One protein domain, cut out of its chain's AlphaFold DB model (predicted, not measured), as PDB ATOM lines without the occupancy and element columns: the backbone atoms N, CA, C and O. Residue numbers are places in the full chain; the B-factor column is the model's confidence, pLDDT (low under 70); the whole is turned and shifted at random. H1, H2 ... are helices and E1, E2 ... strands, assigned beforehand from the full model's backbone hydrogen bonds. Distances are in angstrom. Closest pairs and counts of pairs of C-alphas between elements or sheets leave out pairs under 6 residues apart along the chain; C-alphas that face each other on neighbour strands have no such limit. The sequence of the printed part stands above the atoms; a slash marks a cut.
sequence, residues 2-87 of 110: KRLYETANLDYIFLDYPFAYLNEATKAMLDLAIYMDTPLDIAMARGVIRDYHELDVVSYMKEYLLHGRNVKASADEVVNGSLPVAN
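AT A GLANCE: This is residues 2 to 87 of the 110 residues of an uncharacterized protein of Virgibacillus pantothenticus (UniProt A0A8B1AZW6). What shape is this? There is little regular structure: strands E1 and E2 lie side by side, helices H1 and H2 sit beyond their ends, and residues 6 to 12 stick out far from the helices. What makes it up? The 86 printed residues run E1, H1, H2, E2, a right-handed strand-helix-strand unit, two parallel strands with helices between; the class is mixed, with 31 residues in named elements. It is loose, radius of gyration of the C-alphas 15.9 A, spanning 45 by 31 by 30 A.

IN THESE COORDINATES: Where are the strands? E1 is residues 34 to 37, from C-alpha 34 at (31.786, 40.871, -32.162); E2 is residues 77 to 80, to C-alpha 80 at (23.784, 34.325, -31.016). And the helices? H1, residues 40 to 51, measures 16.5 A, and H2, residues 57 to 67, 15.2 A.

HOW THE PARTS SIT: How do the strands pair? They are parallel at 31 degrees, with N 35 and O 77 2.8 A apart, within hydrogen-bond range. And the helices? They are close but not clearly touching, closest C-alphas Val 48 and Val 57, 7.0 A; they run opposite ways at 35.4 degrees, only just a steep tilt. In both, every O i to N i+4 pair is within hydrogen-bond range.

THE WHOLE: How large is it? The farthest C-alphas, Asn 9 and Val 58, are 45.6 A apart. Any cut or weak place? The printed part has no cut and no long link; pLDDT is under 70 at residues 2 to 8 and 69.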
ATOM      1  N   LYS A   2      42.576  56.903 -10.064       46.97
ATOM      2  CA  LYS A   2      43.519  55.897 -10.582       46.97
ATOM      3  C   LYS A   2      42.871  55.230 -11.793       46.97
ATOM      4  O   LYS A   2      41.721  54.803 -11.679       46.97
ATOM      5  N   ARG A   3      43.527  55.217 -12.954       64.00
ATOM      6  CA  ARG A   3      42.910  54.662 -14.167       64.00
ATOM      7  C   ARG A   3      42.991  53.133 -14.110       64.00
ATOM      8  O   ARG A   3      43.996  52.591 -13.668       64.00
ATOM      9  N   LEU A   4      41.935  52.432 -14.537       58.50
ATOM     10  CA  LEU A   4      41.803  50.967 -14.398       58.50
ATOM     11  C   LEU A   4      42.984  50.173 -14.995       58.50
ATOM     12  O   LEU A   4      43.331  49.114 -14.477       58.50
ATOM     13  N   TYR A   5      43.635  50.707 -16.030       62.81
ATOM     14  CA  TYR A   5      44.792  50.095 -16.688       62.81
ATOM     15  C   TYR A   5      46.128  50.302 -15.945       62.81
ATOM     16  O   TYR A   5      47.122  49.683 -16.298       62.81
ATOM     17  N   GLU A   6      46.180  51.162 -14.923       64.50
ATOM     18  CA  GLU A   6      47.407  51.451 -14.160       64.50
ATOM     19  C   GLU A   6      47.626  50.465 -12.999       64.50
ATOM     20  O   GLU A   6      48.672  50.486 -12.353       64.50
ATOM     21  N   THR A   7      46.638  49.618 -12.692       58.44
ATOM     22  CA  THR A   7      46.639  48.746 -11.501       58.44
ATOM     23  C   THR A   7      46.573  47.251 -11.784       58.44
ATOM     24  O   THR A   7      46.774  46.468 -10.860       58.44
ATOM     25  N   ALA A   8      46.311  46.836 -13.024       65.88
ATOM     26  CA  ALA A   8      46.218  45.429 -13.395       65.88
ATOM     27  C   ALA A   8      46.827  45.200 -14.780       65.88
ATOM     28  O   ALA A   8      46.623  46.000 -15.691       65.88
ATOM     29  N   ASN A   9      47.550  44.089 -14.935       79.50
ATOM     30  CA  ASN A   9      48.039  43.638 -16.232       79.50
ATOM     31  C   ASN A   9      46.847  43.053 -17.009       79.50
ATOM     32  O   ASN A   9      46.493  41.889 -16.829       79.50
ATOM     33  N   LEU A  10      46.151  43.901 -17.768       82.44
ATOM     34  CA  LEU A  10      44.968  43.530 -18.540       82.44
ATOM     35  C   LEU A  10      45.386  43.102 -19.949       82.44
ATOM     36  O   LEU A  10      45.987  43.883 -20.677       82.44
ATOM     37  N   ASP A  11      45.016  41.884 -20.343       85.06
ATOM     38  CA  ASP A  11      45.269  41.375 -21.699       85.06
ATOM     39  C   ASP A  11      44.292  41.939 -22.748       85.06
ATOM     40  O   ASP A  11      44.589  41.898 -23.941       85.06
ATOM     41  N   TYR A  12      43.115  42.419 -22.319       86.69
ATOM     42  CA  TYR A  12      42.012  42.813 -23.204       86.69
ATOM     43  C   TYR A  12      41.221  44.004 -22.658       86.69
ATOM     44  O   TYR A  12      41.010  44.126 -21.449       86.69
ATOM     45  N   ILE A  13      40.697  44.823 -23.571       89.25
ATOM     46  CA  ILE A  13      39.688  45.850 -23.298       89.25
ATOM     47  C   ILE A  13      38.437  45.488 -24.095       89.25
ATOM     48  O   ILE A  13      38.507  45.279 -25.303       89.25
ATOM     49  N   PHE A  14      37.292  45.427 -23.417       90.56
ATOM     50  CA  PHE A  14      35.993  45.310 -24.073       90.56
ATOM     51  C   PHE A  14      35.361  46.690 -24.179       90.56
ATOM     52  O   PHE A  14      35.271  47.412 -23.186       90.56
ATOM     53  N   LEU A  15      34.910  47.033 -25.380       91.81
ATOM     54  CA  LEU A  15      34.203  48.269 -25.663       91.81
ATOM     55  C   LEU A  15      32.784  47.920 -26.117       91.81
ATOM     56  O   LEU A  15      32.610  47.315 -27.174       91.81
ATOM     57  N   ASP A  16      31.781  48.287 -25.318       90.50
ATOM     58  CA  ASP A  16      30.383  48.216 -25.747       90.50
ATOM     59  C   ASP A  16      30.125  49.357 -26.733       90.50
ATOM     60  O   ASP A  16      30.142  50.536 -26.370       90.50
ATOM     61  N   TYR A  17      30.014  49.004 -28.010       88.81
ATOM     62  CA  TYR A  17      30.051  49.963 -29.099       88.81
ATOM     63  C   TYR A  17      29.125  49.552 -30.242       88.81
ATOM     64  O   TYR A  17      29.317  48.487 -30.831       88.81
ATOM     65  N   PRO A  18      28.152  50.397 -30.627       87.25
ATOM     66  CA  PRO A  18      27.093  49.987 -31.541       87.25
ATOM     67  C   PRO A  18      27.496  50.005 -33.020       87.25
ATOM     68  O   PRO A  18      26.676  49.635 -33.849       87.25
ATOM     69  N   PHE A  19      28.707  50.446 -33.384       89.50
ATOM     70  CA  PHE A  19      29.057  50.700 -34.789       89.50
ATOM     71  C   PHE A  19      30.102  49.753 -35.381       89.50
ATOM     72  O   PHE A  19      30.349  49.838 -36.582       89.50
ATOM     73  N   ALA A  20      30.708  48.857 -34.589       91.12
ATOM     74  CA  ALA A  20      31.825  48.020 -35.048       91.12
ATOM     75  C   ALA A  20      32.844  48.852 -35.871       91.12
ATOM     76  O   ALA A  20      33.316  49.878 -35.381       91.12
ATOM     77  N   TYR A  21      33.148  48.479 -37.121       93.06
ATOM     78  CA  TYR A  21      34.086  49.220 -37.982       93.06
ATOM     79  C   TYR A  21      33.445  50.334 -38.831       93.06
ATOM     80  O   TYR A  21      34.142  50.957 -39.630       93.06
ATOM     81  N   LEU A  22      32.146  50.621 -38.678       91.19
ATOM     82  CA  LEU A  22      31.459  51.671 -39.450       91.19
ATOM     83  C   LEU A  22      31.884  53.094 -39.054       91.19
ATOM     84  O   LEU A  22      31.567  54.054 -39.752       91.19
ATOM     85  N   ASN A  23      32.590  53.250 -37.933       91.06
ATOM     86  CA  ASN A  23      33.113  54.535 -37.496       91.06
ATOM     87  C   ASN A  23      34.591  54.684 -37.861       91.06
ATOM     88  O   ASN A  23      35.456  54.029 -37.282       91.06
ATOM     89  N   GLU A  24      34.879  55.611 -38.772       91.62
ATOM     90  CA  GLU A  24      36.224  55.844 -39.308       91.62
ATOM     91  C   GLU A  24      37.274  56.204 -38.248       91.62
ATOM     92  O   GLU A  24      38.430  55.812 -38.380       91.62
ATOM     93  N   ALA A  25      36.883  56.907 -37.179       91.56
ATOM     94  CA  ALA A  25      37.809  57.304 -36.120       91.56
ATOM     95  C   ALA A  25      38.182  56.135 -35.193       91.56
ATOM     96  O   ALA A  25      39.296  56.085 -34.681       91.56
ATOM     97  N   THR A  26      37.258  55.193 -34.985       89.81
ATOM     98  CA  THR A  26      37.422  54.097 -34.016       89.81
ATOM     99  C   THR A  26      37.912  52.813 -34.680       89.81
ATOM    100  O   THR A  26      38.637  52.039 -34.062       89.81
ATOM    101  N   LYS A  27      37.572  52.585 -35.957       92.75
ATOM    102  CA  LYS A  27      37.802  51.307 -36.650       92.75
ATOM    103  C   LYS A  27      39.262  50.844 -36.635       92.75
ATOM    104  O   LYS A  27      39.515  49.651 -36.561       92.75
ATOM    105  N   ALA A  28      40.215  51.777 -36.682       93.06
ATOM    106  CA  ALA A  28      41.645  51.464 -36.692       93.06
ATOM    107  C   ALA A  28      42.177  50.996 -35.325       93.06
ATOM    108  O   ALA A  28      43.288  50.480 -35.254       93.06
ATOM    109  N   MET A  29      41.403  51.189 -34.253       92.88
ATOM    110  CA  MET A  29      41.754  50.796 -32.885       92.88
ATOM    111  C   MET A  29      41.140  49.450 -32.477       92.88
ATOM    112  O   MET A  29      41.395  48.983 -31.371       92.88
ATOM    113  N   LEU A  30      40.292  48.856 -33.320       92.75
ATOM    114  CA  LEU A  30      39.606  47.605 -33.019       92.75
ATOM    115  C   LEU A  30      40.401  46.425 -33.588       92.75
ATOM    116  O   LEU A  30      40.601  46.333 -34.797       92.75
ATOM    117  N   ASP A  31      40.808  45.499 -32.720       93.62
ATOM    118  CA  ASP A  31      41.419  44.226 -33.136       93.62
ATOM    119  C   ASP A  31      40.370  43.169 -33.532       93.62
ATOM    120  O   ASP A  31      40.658  42.217 -34.267       93.62
ATOM    121  N   LEU A  32      39.162  43.298 -32.979       93.56
ATOM    122  CA  LEU A  32      38.066  42.349 -33.125       93.56
ATOM    123  C   LEU A  32      36.726  43.041 -32.855       93.56
ATOM    124  O   LEU A  32      36.528  43.611 -31.781       93.56
ATOM    125  N   ALA A  33      35.781  42.919 -33.787       94.44
ATOM    126  CA  ALA A  33      34.391  43.319 -33.584       94.44
ATOM    127  C   ALA A  33      33.480  42.086 -33.501       94.44
ATOM    128  O   ALA A  33      33.412  41.289 -34.438       94.44
ATOM    129  N   ILE A  34      32.755  41.950 -32.388       94.62
ATOM    130  CA  ILE A  34      31.786  40.871 -32.162       94.62
ATOM    131  C   ILE A  34      30.381  41.469 -32.170       94.62
ATOM    132  O   ILE A  34      30.056  42.308 -31.333       94.62
ATOM    133  N   TYR A  35      29.534  41.012 -33.087       93.88
ATOM    134  CA  TYR A  35      28.126  41.384 -33.134       93.88
ATOM    135  C   TYR A  35      27.270  40.386 -32.353       93.88
ATOM    136  O   TYR A  35      27.280  39.184 -32.632       93.88
ATOM    137  N   MET A  36      26.482  40.892 -31.406       93.38
ATOM    138  CA  MET A  36      25.505  40.097 -30.668       93.38
ATOM    139  C   MET A  36      24.200  40.009 -31.460       93.38
ATOM    140  O   MET A  36      23.390  40.934 -31.466       93.38
ATOM    141  N   ASP A  37      23.982  38.872 -32.113       92.81
ATOM    142  CA  ASP A  37      22.810  38.584 -32.934       92.81
ATOM    143  C   ASP A  37      21.603  38.258 -32.060       92.81
ATOM    144  O   ASP A  37      21.232  37.103 -31.852       92.81
ATOM    145  N   THR A  38      21.040  39.306 -31.473       91.62
ATOM    146  CA  THR A  38      19.741  39.256 -30.812       91.62
ATOM    147  C   THR A  38      18.670  39.601 -31.845       91.62
ATOM    148  O   THR A  38      18.851  40.581 -32.574       91.62
ATOM    149  N   PRO A  39      17.551  38.855 -31.910       89.62
ATOM    150  CA  PRO A  39      16.408  39.239 -32.726       89.62
ATOM    151  C   PRO A  39      15.997  40.693 -32.476       89.62
ATOM    152  O   PRO A  39      15.971  41.172 -31.339       89.62
ATOM    153  N   LEU A  40      15.734  41.404 -33.568       87.56
ATOM    154  CA  LEU A  40      15.552  42.850 -33.567       87.56
ATOM    155  C   LEU A  40      14.328  43.266 -32.726       87.56
ATOM    156  O   LEU A  40      14.387  44.185 -31.923       87.56
ATOM    157  N   ASP A  41      13.235  42.523 -32.826       89.75
ATOM    158  CA  ASP A  41      12.040  42.679 -31.993       89.75
ATOM    159  C   ASP A  41      12.315  42.507 -30.487       89.75
ATOM    160  O   ASP A  41      11.829  43.294 -29.673       89.75
ATOM    161  N   ILE A  42      13.146  41.535 -30.102       92.00
ATOM    162  CA  ILE A  42      13.557  41.325 -28.708       92.00
ATOM    163  C   ILE A  42      14.408  42.500 -28.213       92.00
ATOM    164  O   ILE A  42      14.196  42.994 -27.104       92.00
ATOM    165  N   ALA A  43      15.381  42.949 -29.009       90.50
ATOM    166  CA  ALA A  43      16.238  44.076 -28.648       90.50
ATOM    167  C   ALA A  43      15.430  45.379 -28.503       90.50
ATOM    168  O   ALA A  43      15.624  46.120 -27.539       90.50
ATOM    169  N   MET A  44      14.472  45.603 -29.401       92.06
ATOM    170  CA  MET A  44      13.520  46.712 -29.360       92.06
ATOM    171  C   MET A  44      12.663  46.688 -28.095       92.06
ATOM    172  O   MET A  44      12.599  47.682 -27.376       92.06
ATOM    173  N   ALA A  45      12.041  45.544 -27.788       94.38
ATOM    174  CA  ALA A  45      11.208  45.394 -26.600       94.38
ATOM    175  C   ALA A  45      12.012  45.649 -25.318       94.38
ATOM    176  O   ALA A  45      11.538  46.349 -24.426       94.38
ATOM    177  N   ARG A  46      13.254  45.149 -25.242       93.25
ATOM    178  CA  ARG A  46      14.168  45.433 -24.122       93.25
ATOM    179  C   ARG A  46      14.455  46.927 -23.982       93.25
ATOM    180  O   ARG A  46      14.415  47.425 -22.864       93.25
ATOM    181  N   GLY A  47      14.735  47.618 -25.089       92.19
ATOM    182  CA  GLY A  47      14.990  49.059 -25.091       92.19
ATOM    183  C   GLY A  47      13.792  49.852 -24.577       92.19
ATOM    184  O   GLY A  47      13.932  50.634 -23.640       92.19
ATOM    185  N   VAL A  48      12.600  49.568 -25.110       95.31
ATOM    186  CA  VAL A  48      11.358  50.206 -24.656       95.31
ATOM    187  C   VAL A  48      11.121  49.942 -23.172       95.31
ATOM    188  O   VAL A  48      10.935  50.891 -22.430       95.31
ATOM    189  N   ILE A  49      11.182  48.687 -22.710       95.62
ATOM    190  CA  ILE A  49      10.946  48.343 -21.294       95.62
ATOM    191  C   ILE A  49      11.949  49.029 -20.363       95.62
ATOM    192  O   ILE A  49      11.578  49.438 -19.266       95.62
ATOM    193  N   ARG A  50      13.216  49.138 -20.771       95.12
ATOM    194  CA  ARG A  50      14.265  49.750 -19.951       95.12
ATOM    195  C   ARG A  50      14.069  51.258 -19.813       95.12
ATOM    196  O   ARG A  50      14.198  51.776 -18.710       95.12
ATOM    197  N   ASP A  51      13.737  51.928 -20.915       95.19
ATOM    198  CA  ASP A  51      13.817  53.388 -21.013       95.19
ATOM    199  C   ASP A  51      12.425  54.067 -21.029       95.19
ATOM    200  O   ASP A  51      12.341  55.286 -21.136       95.19
ATOM    201  N   TYR A  52      11.318  53.318 -20.893       93.69
ATOM    202  CA  TYR A  52       9.943  53.804 -21.137       93.69
ATOM    203  C   TYR A  52       9.531  55.086 -20.398       93.69
ATOM    204  O   TYR A  52       8.656  55.801 -20.878       93.69
ATOM    205  N   HIS A  53      10.118  55.374 -19.235       93.69
ATOM    206  CA  HIS A  53       9.810  56.578 -18.460       93.69
ATOM    207  C   HIS A  53      10.347  57.868 -19.089       93.69
ATOM    208  O   HIS A  53       9.804  58.939 -18.835       93.69
ATOM    209  N   GLU A  54      11.404  57.768 -19.893       94.56
ATOM    210  CA  GLU A  54      12.113  58.906 -20.491       94.56
ATOM    211  C   GLU A  54      12.088  58.853 -22.029       94.56
ATOM    212  O   GLU A  54      12.592  59.749 -22.707       94.56
ATOM    213  N   LEU A  55      11.485  57.802 -22.590       93.56
ATOM    214  CA  LEU A  55      11.487  57.514 -24.014       93.56
ATOM    215  C   LEU A  55      10.247  58.079 -24.712       93.56
ATOM    216  O   LEU A  55       9.120  57.655 -24.447       93.56
ATOM    217  N   ASP A  56      10.451  58.933 -25.717       96.00
ATOM    218  CA  ASP A  56       9.448  59.103 -26.770       96.00
ATOM    219  C   ASP A  56       9.442  57.845 -27.646       96.00
ATOM    220  O   ASP A  56      10.238  57.687 -28.579       96.00
ATOM    221  N   VAL A  57       8.524  56.935 -27.321       94.06
ATOM    222  CA  VAL A  57       8.389  55.640 -27.991       94.06
ATOM    223  C   VAL A  57       8.177  55.808 -29.496       94.06
ATOM    224  O   VAL A  57       8.728  55.033 -30.271       94.06
ATOM    225  N   VAL A  58       7.431  56.819 -29.952       94.50
ATOM    226  CA  VAL A  58       7.167  56.986 -31.390       94.50
ATOM    227  C   VAL A  58       8.447  57.357 -32.129       94.50
ATOM    228  O   VAL A  58       8.752  56.760 -33.166       94.50
ATOM    229  N   SER A  59       9.207  58.315 -31.602       94.44
ATOM    230  CA  SER A  59      10.478  58.730 -32.199       94.44
ATOM    231  C   SER A  59      11.511  57.602 -32.163       94.44
ATOM    232  O   SER A  59      12.132  57.309 -33.185       94.44
ATOM    233  N   TYR A  60      11.616  56.885 -31.039       92.62
ATOM    234  CA  TYR A  60      12.484  55.712 -30.909       92.62
ATOM    235  C   TYR A  60      12.182  54.645 -31.964       92.62
ATOM    236  O   TYR A  60      13.083  54.164 -32.650       92.62
ATOM    237  N   MET A  61      10.905  54.300 -32.141       91.75
ATOM    238  CA  MET A  61      10.490  53.258 -33.081       91.75
ATOM    239  C   MET A  61      10.745  53.655 -34.541       91.75
ATOM    240  O   MET A  61      11.085  52.798 -35.357       91.75
ATOM    241  N   LYS A  62      10.630  54.949 -34.880       92.69
ATOM    242  CA  LYS A  62      10.991  55.465 -36.211       92.69
ATOM    243  C   LYS A  62      12.485  55.321 -36.485       92.69
ATOM    244  O   LYS A  62      12.853  54.789 -37.530       92.69
ATOM    245  N   GLU A  63      13.327  55.736 -35.542       89.38
ATOM    246  CA  GLU A  63      14.782  55.582 -35.652       89.38
ATOM    247  C   GLU A  63      15.178  54.113 -35.797       89.38
ATOM    248  O   GLU A  63      15.972  53.741 -36.664       89.38
ATOM    249  N   TYR A  64      14.553  53.251 -35.001       88.00
ATOM    250  CA  TYR A  64      14.814  51.823 -35.017       88.00
ATOM    251  C   TYR A  64      14.466  51.168 -36.363       88.00
ATOM    252  O   TYR A  64      15.225  50.340 -36.875       88.00
ATOM    253  N   LEU A  65      13.351  51.579 -36.977       86.62
ATOM    254  CA  LEU A  65      12.918  51.097 -38.290       86.62
ATOM    255  C   LEU A  65      13.913  51.456 -39.406       86.62
ATOM    256  O   LEU A  65      14.123  50.641 -40.314       86.62
ATOM    257  N   LEU A  66      14.498  52.656 -39.331       86.44
ATOM    258  CA  LEU A  66      15.424  53.203 -40.325       86.44
ATOM    259  C   LEU A  66      16.846  52.651 -40.166       86.44
ATOM    260  O   LEU A  66      17.473  52.277 -41.156       86.44
ATOM    261  N   HIS A  67      17.345  52.566 -38.931       80.31
ATOM    262  CA  HIS A  67      18.775  52.373 -38.667       80.31
ATOM    263  C   HIS A  67      19.137  51.014 -38.049       80.31
ATOM    264  O   HIS A  67      20.310  50.640 -38.045       80.31
ATOM    265  N   GLY A  68      18.168  50.220 -37.586       71.62
ATOM    266  CA  GLY A  68      18.430  48.997 -36.815       71.62
ATOM    267  C   GLY A  68      19.106  47.831 -37.557       71.62
ATOM    268  O   GLY A  68      19.345  46.796 -36.943       71.62
ATOM    269  N   ARG A  69      19.396  47.932 -38.866       68.25
ATOM    270  CA  ARG A  69      19.689  46.753 -39.714       68.25
ATOM    271  C   ARG A  69      21.107  46.609 -40.281       68.25
ATOM    272  O   ARG A  69      21.378  45.582 -40.892       68.25
ATOM    273  N   ASN A  70      22.031  47.548 -40.067       75.06
ATOM    274  CA  ASN A  70      23.243  47.616 -40.911       75.06
ATOM    275  C   ASN A  70      24.600  47.346 -40.234       75.06
ATOM    276  O   ASN A  70      25.623  47.375 -40.910       75.06
ATOM    277  N   VAL A  71      24.651  47.035 -38.936       82.00
ATOM    278  CA  VAL A  71      25.941  46.870 -38.228       82.00
ATOM    279  C   VAL A  71      26.511  45.454 -38.361       82.00
ATOM    280  O   VAL A  71      27.723  45.286 -38.496       82.00
ATOM    281  N   LYS A  72      25.649  44.429 -38.389       88.00
ATOM    282  CA  LYS A  72      26.035  43.004 -38.376       88.00
ATOM    283  C   LYS A  72      27.056  42.629 -39.451       88.00
ATOM    284  O   LYS A  72      27.996  41.902 -39.162       88.00
ATOM    285  N   ALA A  73      26.885  43.140 -40.670       89.12
ATOM    286  CA  ALA A  73      27.759  42.827 -41.802       89.12
ATOM    287  C   ALA A  73      29.185  43.384 -41.651       89.12
ATOM    288  O   ALA A  73      30.091  42.921 -42.332       89.12
ATOM    289  N   SER A  74      29.379  44.378 -40.780       90.38
ATOM    290  CA  SER A  74      30.695  44.968 -40.541       90.38
ATOM    291  C   SER A  74      31.510  44.224 -39.482       90.38
ATOM    292  O   SER A  74      32.699  44.480 -39.380       90.38
ATOM    293  N   ALA A  75      30.915  43.324 -38.693       92.25
ATOM    294  CA  ALA A  75      31.624  42.622 -37.624       92.25
ATOM    295  C   ALA A  75      32.473  41.449 -38.143       92.25
ATOM    296  O   ALA A  75      32.118  40.804 -39.127       92.25
ATOM    297  N   ASP A  76      33.570  41.136 -37.442       94.25
ATOM    298  CA  ASP A  76      34.379  39.941 -37.723       94.25
ATOM    299  C   ASP A  76      33.617  38.661 -37.362       94.25
ATOM    300  O   ASP A  76      33.734  37.636 -38.028       94.25
ATOM    301  N   GLU A  77      32.878  38.714 -36.253       94.69
ATOM    302  CA  GLU A  77      32.247  37.559 -35.635       94.69
ATOM    303  C   GLU A  77      30.811  37.874 -35.234       94.69
ATOM    304  O   GLU A  77      30.491  38.975 -34.784       94.69
ATOM    305  N   VAL A  78      29.946  36.872 -35.348       93.94
ATOM    306  CA  VAL A  78      28.537  36.956 -34.965       93.94
ATOM    307  C   VAL A  78      28.268  35.906 -33.896       93.94
ATOM    308  O   VAL A  78      28.518  34.719 -34.103       93.94
ATOM    309  N   VAL A  79      27.739  36.333 -32.751       95.44
ATOM    310  CA  VAL A  79      27.382  35.451 -31.632       95.44
ATOM    311  C   VAL A  79      25.884  35.530 -31.399       95.44
ATOM    312  O   VAL A  79      25.334  36.618 -31.270       95.44
ATOM    313  N   ASN A  80      25.214  34.379 -31.313       94.69
ATOM    314  CA  ASN A  80      23.784  34.325 -31.016       94.69
ATOM    315  C   ASN A  80      23.505  34.906 -29.614       94.69
ATOM    316  O   ASN A  80      23.891  34.321 -28.599       94.69
ATOM    317  N   GLY A  81      22.815  36.048 -29.573       92.69
ATOM    318  CA  GLY A  81      22.499  36.780 -28.343       92.69
ATOM    319  C   GLY A  81      21.352  36.184 -27.524       92.69
ATOM    320  O   GLY A  81      21.103  36.630 -26.407       92.69
ATOM    321  N   SER A  82      20.667  35.169 -28.051       93.00
ATOM    322  CA  SER A  82      19.608  34.434 -27.349       93.00
ATOM    323  C   SER A  82      20.142  33.264 -26.515       93.00
ATOM    324  O   SER A  82      19.370  32.592 -25.832       93.00
ATOM    325  N   LEU A  83      21.448  32.985 -26.570       94.31
ATOM    326  CA  LEU A  83      22.068  31.942 -25.757       94.31
ATOM    327  C   LEU A  83      22.101  32.332 -24.266       94.31
ATOM    328  O   LEU A  83      22.186  33.515 -23.935       94.31
ATOM    329  N   PRO A  84      22.124  31.351 -23.342       95.69
ATOM    330  CA  PRO A  84      22.437  31.618 -21.943       95.69
ATOM    331  C   PRO A  84      23.787  32.333 -21.798       95.69
ATOM    332  O   PRO A  84      24.738  32.015 -22.515       95.69
ATOM    333  N   VAL A  85      23.904  33.238 -20.822       93.88
ATOM    334  CA  VAL A  85      25.111  34.062 -20.603       93.88
ATOM    335  C   VAL A  85      26.390  33.221 -20.520       93.88
ATOM    336  O   VAL A  85      27.394  33.565 -21.138       93.88
ATOM    337  N   ALA A  86      26.354  32.079 -19.825       96.56
ATOM    338  CA  ALA A  86      27.502  31.175 -19.725       96.56
ATOM    339  C   ALA A  86      27.985  30.667 -21.098       96.56
ATOM    340  O   ALA A  86      29.189  30.575 -21.342       96.56
ATOM    341  N   ASN A  87      27.053  30.398 -22.017       97.25
ATOM    342  CA  ASN A  87      27.368  29.943 -23.368       97.25
ATOM    343  C   ASN A  87      27.904  31.093 -24.228       97.25
ATOM    344  O   ASN A  87      28.856  30.884 -24.974       97.25
TER     345      ASN A  87